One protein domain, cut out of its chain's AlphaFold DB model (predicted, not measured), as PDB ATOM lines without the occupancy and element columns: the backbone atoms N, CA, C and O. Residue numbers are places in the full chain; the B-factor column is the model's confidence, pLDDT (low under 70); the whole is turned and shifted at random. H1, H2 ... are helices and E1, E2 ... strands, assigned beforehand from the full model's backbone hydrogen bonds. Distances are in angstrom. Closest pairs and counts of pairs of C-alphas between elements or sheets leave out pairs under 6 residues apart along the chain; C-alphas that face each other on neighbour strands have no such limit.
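What this domain is: This is residues 2 to 55 of the 90 residues of the protein "tRNA threonylcarbamoyladenosine biosynthesis protein TsaE" of bioreactor metagenome (UniProt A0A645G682). A narrow sheet of three strands makes one half of an elongated model: the hairpin of E1 and E2, with E3 beside E2 on its other side. Past the end of E2 the chain loops out through the short helix H1, away from the sheet, and folds back through H2, which only grazes the sheet, into E3; a tail without named elements, residues 45 to 55, follows E3. The printed part has 54 residues, with two named helices and three named strands in the order E1, E2, H1, H2, E3. The sheet runs E1, E2, E3 and is mixed, and the class is mixed, helices and strands. The whole is compact, with a radius of gyration of the C-alphas of 11.0 A, and spans 34 by 20 by 18 A.

Where its parts are: E2, the longest strand, holds residues 10 to 16 and is 19.4 A from first to last C-alpha. E1 holds residues 2 to 7 and is 16.2 A long; its C-alpha 2 is at (59.826, -18.732, 323.592). E3 holds residues 40 to 44, is 13.3 A long, and ends with C-alpha 44 at (49.843, -21.274, 324.958). H2 holds residues 31 to 36, 8.5 A long, with C-alpha 31 at (62.812, -21.930, 330.536). H1 holds residues 24 to 28, 6.4 A long.

How they stand to each other: E2 is the inner strand of the sheet, and E1 and E3 are its edge strands. E1 and E2, a hairpin, are antiparallel at 151 degrees; N 5 and O 12 are 2.8 A apart, and N 12 and O 5 are 2.9 A apart, both within hydrogen-bond range. E2 and E3 are parallel at 14 degrees, with N 15 and O 42 within hydrogen-bond range at 2.7 A and N 42 and O 13 at 2.9 A. E2, H1, H2 and E3 form a strand-helix-strand unit, two parallel neighbour strands with helices between them, and its crossover is right-handed. H2 is on the sheet but only grazes it, with residues 31 to 35; the closest C-alphas of H2 and E3, those of Phe 35 and Lys 41, are 7.1 A apart. H1 and H2 are close but not clearly touching, the closest C-alphas being those of Trp 26 and Arg 32 at 6.9 A. H1 is not on the sheet, and it is apart from E1 and from E3. In H1 and H2 every O i to N i+4 pair is within hydrogen-bond range.

The domain as a whole: The two C-alphas farthest apart, those of His 8 and Asp 22, are 34.0 A apart. The links E1 to E2, H1 to H2 and H2 to E3 are tight, and the link E2 to H1, of 7 residues, is short. The printed part has no cut. The mean pLDDT of the printed part is 87.0, and no printed residue is under 70; H1 has a mean of 76.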
ATOM      1  N   VAL A   2      59.975 -19.939 322.768       88.38
ATOM      2  CA  VAL A   2      59.826 -18.732 323.592       88.38
ATOM      3  C   VAL A   2      60.217 -17.504 322.779       88.38
ATOM      4  O   VAL A   2      61.260 -17.512 322.126       88.38
ATOM      5  N   GLU A   3      59.389 -16.467 322.825       91.75
ATOM      6  CA  GLU A   3      59.630 -15.191 322.156       91.75
ATOM      7  C   GLU A   3      59.603 -14.039 323.179       91.75
ATOM      8  O   GLU A   3      58.646 -13.913 323.954       91.75
ATOM      9  N   PRO A   4      60.665 -13.212 323.244       94.19
ATOM     10  CA  PRO A   4      60.703 -12.044 324.114       94.19
ATOM     11  C   PRO A   4      60.017 -10.833 323.470       94.19
ATOM     12  O   PRO A   4      60.270 -10.488 322.316       94.19
ATOM     13  N   HIS A   5      59.241 -10.105 324.270       95.75
ATOM     14  CA  HIS A   5      58.633  -8.827 323.912       95.75
ATOM     15  C   HIS A   5      58.754  -7.808 325.056       95.75
ATOM     16  O   HIS A   5      59.236  -8.101 326.153       95.75
ATOM     17  N   GLN A   6      58.321  -6.577 324.784       95.00
ATOM     18  CA  GLN A   6      58.286  -5.476 325.742       95.00
ATOM     19  C   GLN A   6      56.966  -4.721 325.597       95.00
ATOM     20  O   GLN A   6      56.561  -4.394 324.482       95.00
ATOM     21  N   ALA A   7      56.323  -4.399 326.717       92.25
ATOM     22  CA  ALA A   7      55.110  -3.585 326.747       92.25
ATOM     23  C   ALA A   7      55.226  -2.533 327.854       92.25
ATOM     24  O   ALA A   7      55.272  -2.875 329.027       92.25
ATOM     25  N   HIS A   8      55.311  -1.248 327.497       91.06
ATOM     26  CA  HIS A   8      55.458  -0.148 328.468       91.06
ATOM     27  C   HIS A   8      56.611  -0.340 329.482       91.06
ATOM     28  O   HIS A   8      56.501   0.051 330.640       91.06
ATOM     29  N   GLY A   9      57.721  -0.952 329.051       91.25
ATOM     30  CA  GLY A   9      58.871  -1.263 329.912       91.25
ATOM     31  C   GLY A   9      58.722  -2.535 330.756       91.25
ATOM     32  O   GLY A   9      59.638  -2.868 331.503       91.25
ATOM     33  N   LEU A  10      57.602  -3.253 330.636       93.50
ATOM     34  CA  LEU A  10      57.406  -4.579 331.209       93.50
ATOM     35  C   LEU A  10      57.968  -5.643 330.249       93.50
ATOM     36  O   LEU A  10      57.491  -5.731 329.111       93.50
ATOM     37  N   PRO A  11      58.921  -6.487 330.688       95.88
ATOM     38  CA  PRO A  11      59.318  -7.671 329.938       95.88
ATOM     39  C   PRO A  11      58.138  -8.625 329.777       95.88
ATOM     40  O   PRO A  11      57.423  -8.906 330.742       95.88
ATOM     41  N   VAL A  12      57.941  -9.133 328.564       96.25
ATOM     42  CA  VAL A  12      56.904 -10.120 328.256       96.25
ATOM     43  C   VAL A  12      57.564 -11.328 327.610       96.25
ATOM     44  O   VAL A  12      58.363 -11.184 326.690       96.25
ATOM     45  N   TRP A  13      57.211 -12.516 328.078       95.00
ATOM     46  CA  TRP A  13      57.697 -13.782 327.550       95.00
ATOM     47  C   TRP A  13      56.516 -14.586 327.028       95.00
ATOM     48  O   TRP A  13      55.628 -14.951 327.802       95.00
ATOM     49  N   HIS A  14      56.495 -14.838 325.723       94.75
ATOM     50  CA  HIS A  14      55.470 -15.651 325.080       94.75
ATOM     51  C   HIS A  14      56.000 -17.061 324.856       94.75
ATOM     52  O   HIS A  14      56.965 -17.266 324.127       94.75
ATOM     53  N   PHE A  15      55.381 -18.029 325.520       92.00
ATOM     54  CA  PHE A  15      55.665 -19.446 325.401       92.00
ATOM     55  C   PHE A  15      54.589 -20.115 324.554       92.00
ATOM     56  O   PHE A  15      53.403 -20.015 324.857       92.00
ATOM     57  N   ASP A  16      55.018 -20.867 323.546       91.44
ATOM     58  CA  ASP A  16      54.169 -21.795 322.801       91.44
ATOM     59  C   ASP A  16      54.653 -23.230 323.047       91.44
ATOM     60  O   ASP A  16      55.747 -23.627 322.608       91.44
ATOM     61  N   PHE A  17      53.836 -24.000 323.770       90.06
ATOM     62  CA  PHE A  17      54.102 -25.398 324.095       90.06
ATOM     63  C   PHE A  17      53.483 -26.387 323.103       90.06
ATOM     64  O   PHE A  17      53.597 -27.592 323.310       90.06
ATOM     65  N   TYR A  18      52.884 -25.949 321.990       88.19
ATOM     66  CA  TYR A  18      52.250 -26.846 321.018       88.19
ATOM     67  C   TYR A  18      53.187 -27.965 320.534       88.19
ATOM     68  O   TYR A  18      52.741 -29.096 320.339       88.19
ATOM     69  N   ARG A  19      54.485 -27.677 320.374       83.62
ATOM     70  CA  ARG A  19      55.507 -28.658 319.959       83.62
ATOM     71  C   ARG A  19      56.330 -29.233 321.111       83.62
ATOM     72  O   ARG A  19      57.260 -29.988 320.851       83.62
ATOM     73  N   PHE A  20      56.004 -28.876 322.348       81.75
ATOM     74  CA  PHE A  20      56.708 -29.353 323.527       81.75
ATOM     75  C   PHE A  20      56.313 -30.808 323.789       81.75
ATOM     76  O   PHE A  20      55.210 -31.088 324.257       81.75
ATOM     77  N   ASN A  21      57.191 -31.732 323.398       74.19
ATOM     78  CA  ASN A  21      56.939 -33.174 323.465       74.19
ATOM     79  C   ASN A  21      57.836 -33.887 324.486       74.19
ATOM     80  O   ASN A  21      57.577 -35.045 324.809       74.19
ATOM     81  N   ASP A  22      58.877 -33.216 324.986       77.94
ATOM     82  CA  ASP A  22      59.835 -33.790 325.922       77.94
ATOM     83  C   ASP A  22      60.105 -32.830 327.092       77.94
ATOM     84  O   ASP A  22      60.675 -31.759 326.886       77.94
ATOM     85  N   PRO A  23      59.758 -33.212 328.335       71.06
ATOM     86  CA  PRO A  23      60.074 -32.448 329.541       71.06
ATOM     87  C   PRO A  23      61.544 -32.033 329.681       71.06
ATOM     88  O   PRO A  23      61.819 -31.034 330.338       71.06
ATOM     89  N   ARG A  24      62.495 -32.762 329.081       74.69
ATOM     90  CA  ARG A  24      63.930 -32.424 329.128       74.69
ATOM     91  C   ARG A  24      64.252 -31.109 328.420       74.69
ATOM     92  O   ARG A  24      65.119 -30.375 328.885       74.69
ATOM     93  N   GLU A  25      63.490 -30.764 327.379       75.75
ATOM     94  CA  GLU A  25      63.619 -29.482 326.676       75.75
ATOM     95  C   GLU A  25      63.376 -28.284 327.610       75.75
ATOM     96  O   GLU A  25      63.849 -27.189 327.328       75.75
ATOM     97  N   TRP A  26      62.669 -28.473 328.732       77.19
ATOM     98  CA  TRP A  26      62.424 -27.422 329.722       77.19
ATOM     99  C   TRP A  26      63.710 -26.895 330.362       77.19
ATOM    100  O   TRP A  26      63.908 -25.684 330.474       77.19
ATOM    101  N   GLU A  27      64.562 -27.823 330.801       75.25
ATOM    102  CA  GLU A  27      65.828 -27.506 331.459       75.25
ATOM    103  C   GLU A  27      66.868 -27.098 330.409       75.25
ATOM    104  O   GLU A  27      67.516 -26.064 330.561       75.25
ATOM    105  N   ASP A  28      66.952 -27.829 329.290       75.06
ATOM    106  CA  ASP A  28      67.921 -27.554 328.220       75.06
ATOM    107  C   ASP A  28      67.699 -26.185 327.549       75.06
ATOM    108  O   ASP A  28      68.657 -25.537 327.122       75.06
ATOM    109  N   ALA A  29      66.449 -25.713 327.472       75.31
ATOM    110  CA  ALA A  29      66.116 -24.403 326.913       75.31
ATOM    111  C   ALA A  29      66.199 -23.249 327.931       75.31
ATOM    112  O   ALA A  29      65.942 -22.099 327.567       75.31
ATOM    113  N   GLY A  30      66.524 -23.527 329.201       79.25
ATOM    114  CA  GLY A  30      66.615 -22.512 330.256       79.25
ATOM    115  C   GLY A  30      65.274 -21.866 330.622       79.25
ATOM    116  O   GLY A  30      65.242 -20.770 331.183       79.25
ATOM    117  N   PHE A  31      64.142 -22.512 330.314       82.88
ATOM    118  CA  PHE A  31      62.812 -21.930 330.536       82.88
ATOM    119  C   PHE A  31      62.508 -21.697 332.007       82.88
ATOM    120  O   PHE A  31      61.796 -20.752 332.339       82.88
ATOM    121  N   ARG A  32      63.088 -22.512 332.889       81.44
ATOM    122  CA  ARG A  32      62.965 -22.356 334.336       81.44
ATOM    123  C   ARG A  32      63.379 -20.961 334.811       81.44
ATOM    124  O   ARG A  32      62.622 -20.326 335.543       81.44
ATOM    125  N   ASP A  33      64.535 -20.477 334.366       85.50
ATOM    126  CA  ASP A  33      65.054 -19.169 334.775       85.50
ATOM    127  C   ASP A  33      64.223 -18.031 334.173       85.50
ATOM    128  O   ASP A  33      63.936 -17.038 334.842       85.50
ATOM    129  N   ILE A  34      63.748 -18.201 332.934       86.44
ATOM    130  CA  ILE A  34      62.866 -17.227 332.276       86.44
ATOM    131  C   ILE A  34      61.518 -17.134 333.006       86.44
ATOM    132  O   ILE A  34      61.038 -16.031 333.271       86.44
ATOM    133  N   PHE A  35      60.911 -18.261 333.384       84.81
ATOM    134  CA  PHE A  35      59.667 -18.270 334.159       84.81
ATOM    135  C   PHE A  35      59.831 -17.617 335.534       84.81
ATOM    136  O   PHE A  35      58.920 -16.917 335.974       84.81
ATOM    137  N   ALA A  36      60.981 -17.814 336.181       85.06
ATOM    138  CA  ALA A  36      61.300 -17.229 337.481       85.06
ATOM    139  C   ALA A  36      61.703 -15.744 337.420       85.06
ATOM    140  O   ALA A  36      61.727 -15.084 338.456       85.06
ATOM    141  N   SER A  37      62.032 -15.220 336.235       89.75
ATOM    142  CA  SER A  37      62.381 -13.808 336.052       89.75
ATOM    143  C   SER A  37      61.187 -12.877 336.295       89.75
ATOM    144  O   SER A  37      60.045 -13.325 336.399       89.75
ATOM    145  N   ASP A  38      61.419 -11.567 336.335       90.69
ATOM    146  CA  ASP A  38      60.339 -10.577 336.381       90.69
ATOM    147  C   ASP A  38      59.586 -10.476 335.039       90.69
ATOM    148  O   ASP A  38      60.029 -10.964 333.995       90.69
ATOM    149  N   GLY A  39      58.403  -9.860 335.057       93.44
ATOM    150  CA  GLY A  39      57.611  -9.587 333.852       93.44
ATOM    151  C   GLY A  39      56.454 -10.554 333.598       93.44
ATOM    152  O   GLY A  39      56.244 -11.518 334.337       93.44
ATOM    153  N   LEU A  40      55.695 -10.291 332.537       94.62
ATOM    154  CA  LEU A  40      54.506 -11.051 332.151       94.62
ATOM    155  C   LEU A  40      54.890 -12.336 331.407       94.62
ATOM    156  O   LEU A  40      55.711 -12.308 330.493       94.62
ATOM    157  N   LYS A  41      54.262 -13.455 331.770       94.31
ATOM    158  CA  LYS A  41      54.381 -14.729 331.054       94.31
ATOM    159  C   LYS A  41      53.050 -15.033 330.384       94.31
ATOM    160  O   LYS A  41      52.023 -15.093 331.054       94.31
ATOM    161  N   LEU A  42      53.081 -15.223 329.072       95.38
ATOM    162  CA  LEU A  42      51.953 -15.685 328.271       95.38
ATOM    163  C   LEU A  42      52.283 -17.093 327.800       95.38
ATOM    164  O   LEU A  42      53.322 -17.287 327.184       95.38
ATOM    165  N   ALA A  43      51.439 -18.070 328.109       94.00
ATOM    166  CA  ALA A  43      51.693 -19.464 327.772       94.00
ATOM    167  C   ALA A  43      50.514 -20.055 326.998       94.00
ATOM    168  O   ALA A  43      49.403 -20.130 327.520       94.00
ATOM    169  N   GLU A  44      50.771 -20.494 325.770       95.25
ATOM    170  CA  GLU A  44      49.843 -21.274 324.958       95.25
ATOM    171  C   GLU A  44      50.064 -22.771 325.174       95.25
ATOM    172  O   GLU A  44      51.201 -23.241 325.265       95.25
ATOM    173  N   TRP A  45      48.959 -23.520 325.234       92.44
ATOM    174  CA  TRP A  45      48.942 -24.957 325.535       92.44
ATOM    175  C   TRP A  45      49.705 -25.329 326.829       92.44
ATOM    176  O   TRP A  45      50.489 -26.285 326.816       92.44
ATOM    177  N   PRO A  46      49.527 -24.595 327.951       89.88
ATOM    178  CA  PRO A  46      50.296 -24.810 329.185       89.88
ATOM    179  C   PRO A  46      50.167 -26.235 329.744       89.88
ATOM    180  O   PRO A  46      51.089 -26.745 330.373       89.88
ATOM    181  N   GLU A  47      49.065 -26.929 329.464       88.00
ATOM    182  CA  GLU A  47      48.849 -28.324 329.835       88.00
ATOM    183  C   GLU A  47      49.894 -29.285 329.253       88.00
ATOM    184  O   GLU A  47      50.159 -30.322 329.860       88.00
ATOM    185  N   LYS A  48      50.536 -28.941 328.127       87.62
ATOM    186  CA  LYS A  48      51.623 -29.745 327.546       87.62
ATOM    187  C   LYS A  48      52.911 -29.681 328.364       87.62
ATOM    188  O   LYS A  48      53.681 -30.635 328.353       87.62
ATOM    189  N   ALA A  49      53.126 -28.598 329.108       84.62
ATOM    190  CA  ALA A  49      54.220 -28.494 330.072       84.62
ATOM    191  C   ALA A  49      53.869 -29.139 331.430       84.62
ATOM    192  O   ALA A  49      54.753 -29.408 332.245       84.62
ATOM    193  N   GLY A  50      52.589 -29.441 331.674       82.38
ATOM    194  CA  GLY A  50      52.123 -30.167 332.853       82.38
ATOM    195  C   GLY A  50      52.556 -29.510 334.166       82.38
ATOM    196  O   GLY A  50      52.349 -28.321 334.387       82.38
ATOM    197  N   ALA A  51      53.169 -30.294 335.057       81.38
ATOM    198  CA  ALA A  51      53.610 -29.826 336.376       81.38
ATOM    199  C   ALA A  51      54.852 -28.910 336.348       81.38
ATOM    200  O   ALA A  51      55.276 -28.443 337.403       81.38
ATOM    201  N   LEU A  52      55.453 -28.669 335.177       81.44
ATOM    202  CA  LEU A  52      56.626 -27.798 335.044       81.44
ATOM    203  C   LEU A  52      56.256 -26.314 335.113       81.44
ATOM    204  O   LEU A  52      57.070 -25.493 335.531       81.44
ATOM    205  N   THR A  53      55.024 -25.962 334.739       81.88
ATOM    206  CA  THR A  53      54.535 -24.586 334.841       81.88
ATOM    207  C   THR A  53      53.960 -24.307 336.229       81.88
ATOM    208  O   THR A  53      53.232 -25.148 336.765       81.88
ATOM    209  N   PRO A  54      54.210 -23.118 336.804       86.44
ATOM    210  CA  PRO A  54      53.543 -22.702 338.029       86.44
ATOM    211  C   PRO A  54      52.033 -22.546 337.804       86.44
ATOM    212  O   PRO A  54      51.548 -22.469 336.673       86.44
ATOM    213  N   THR A  55      51.272 -22.448 338.894       91.56
ATOM    214  CA  THR A  55      49.863 -22.052 338.808       91.56
ATOM    215  C   THR A  55      49.758 -20.680 338.145       91.56
ATOM    216  O   THR A  55      50.295 -19.705 338.661       91.56
TER     217      THR A  55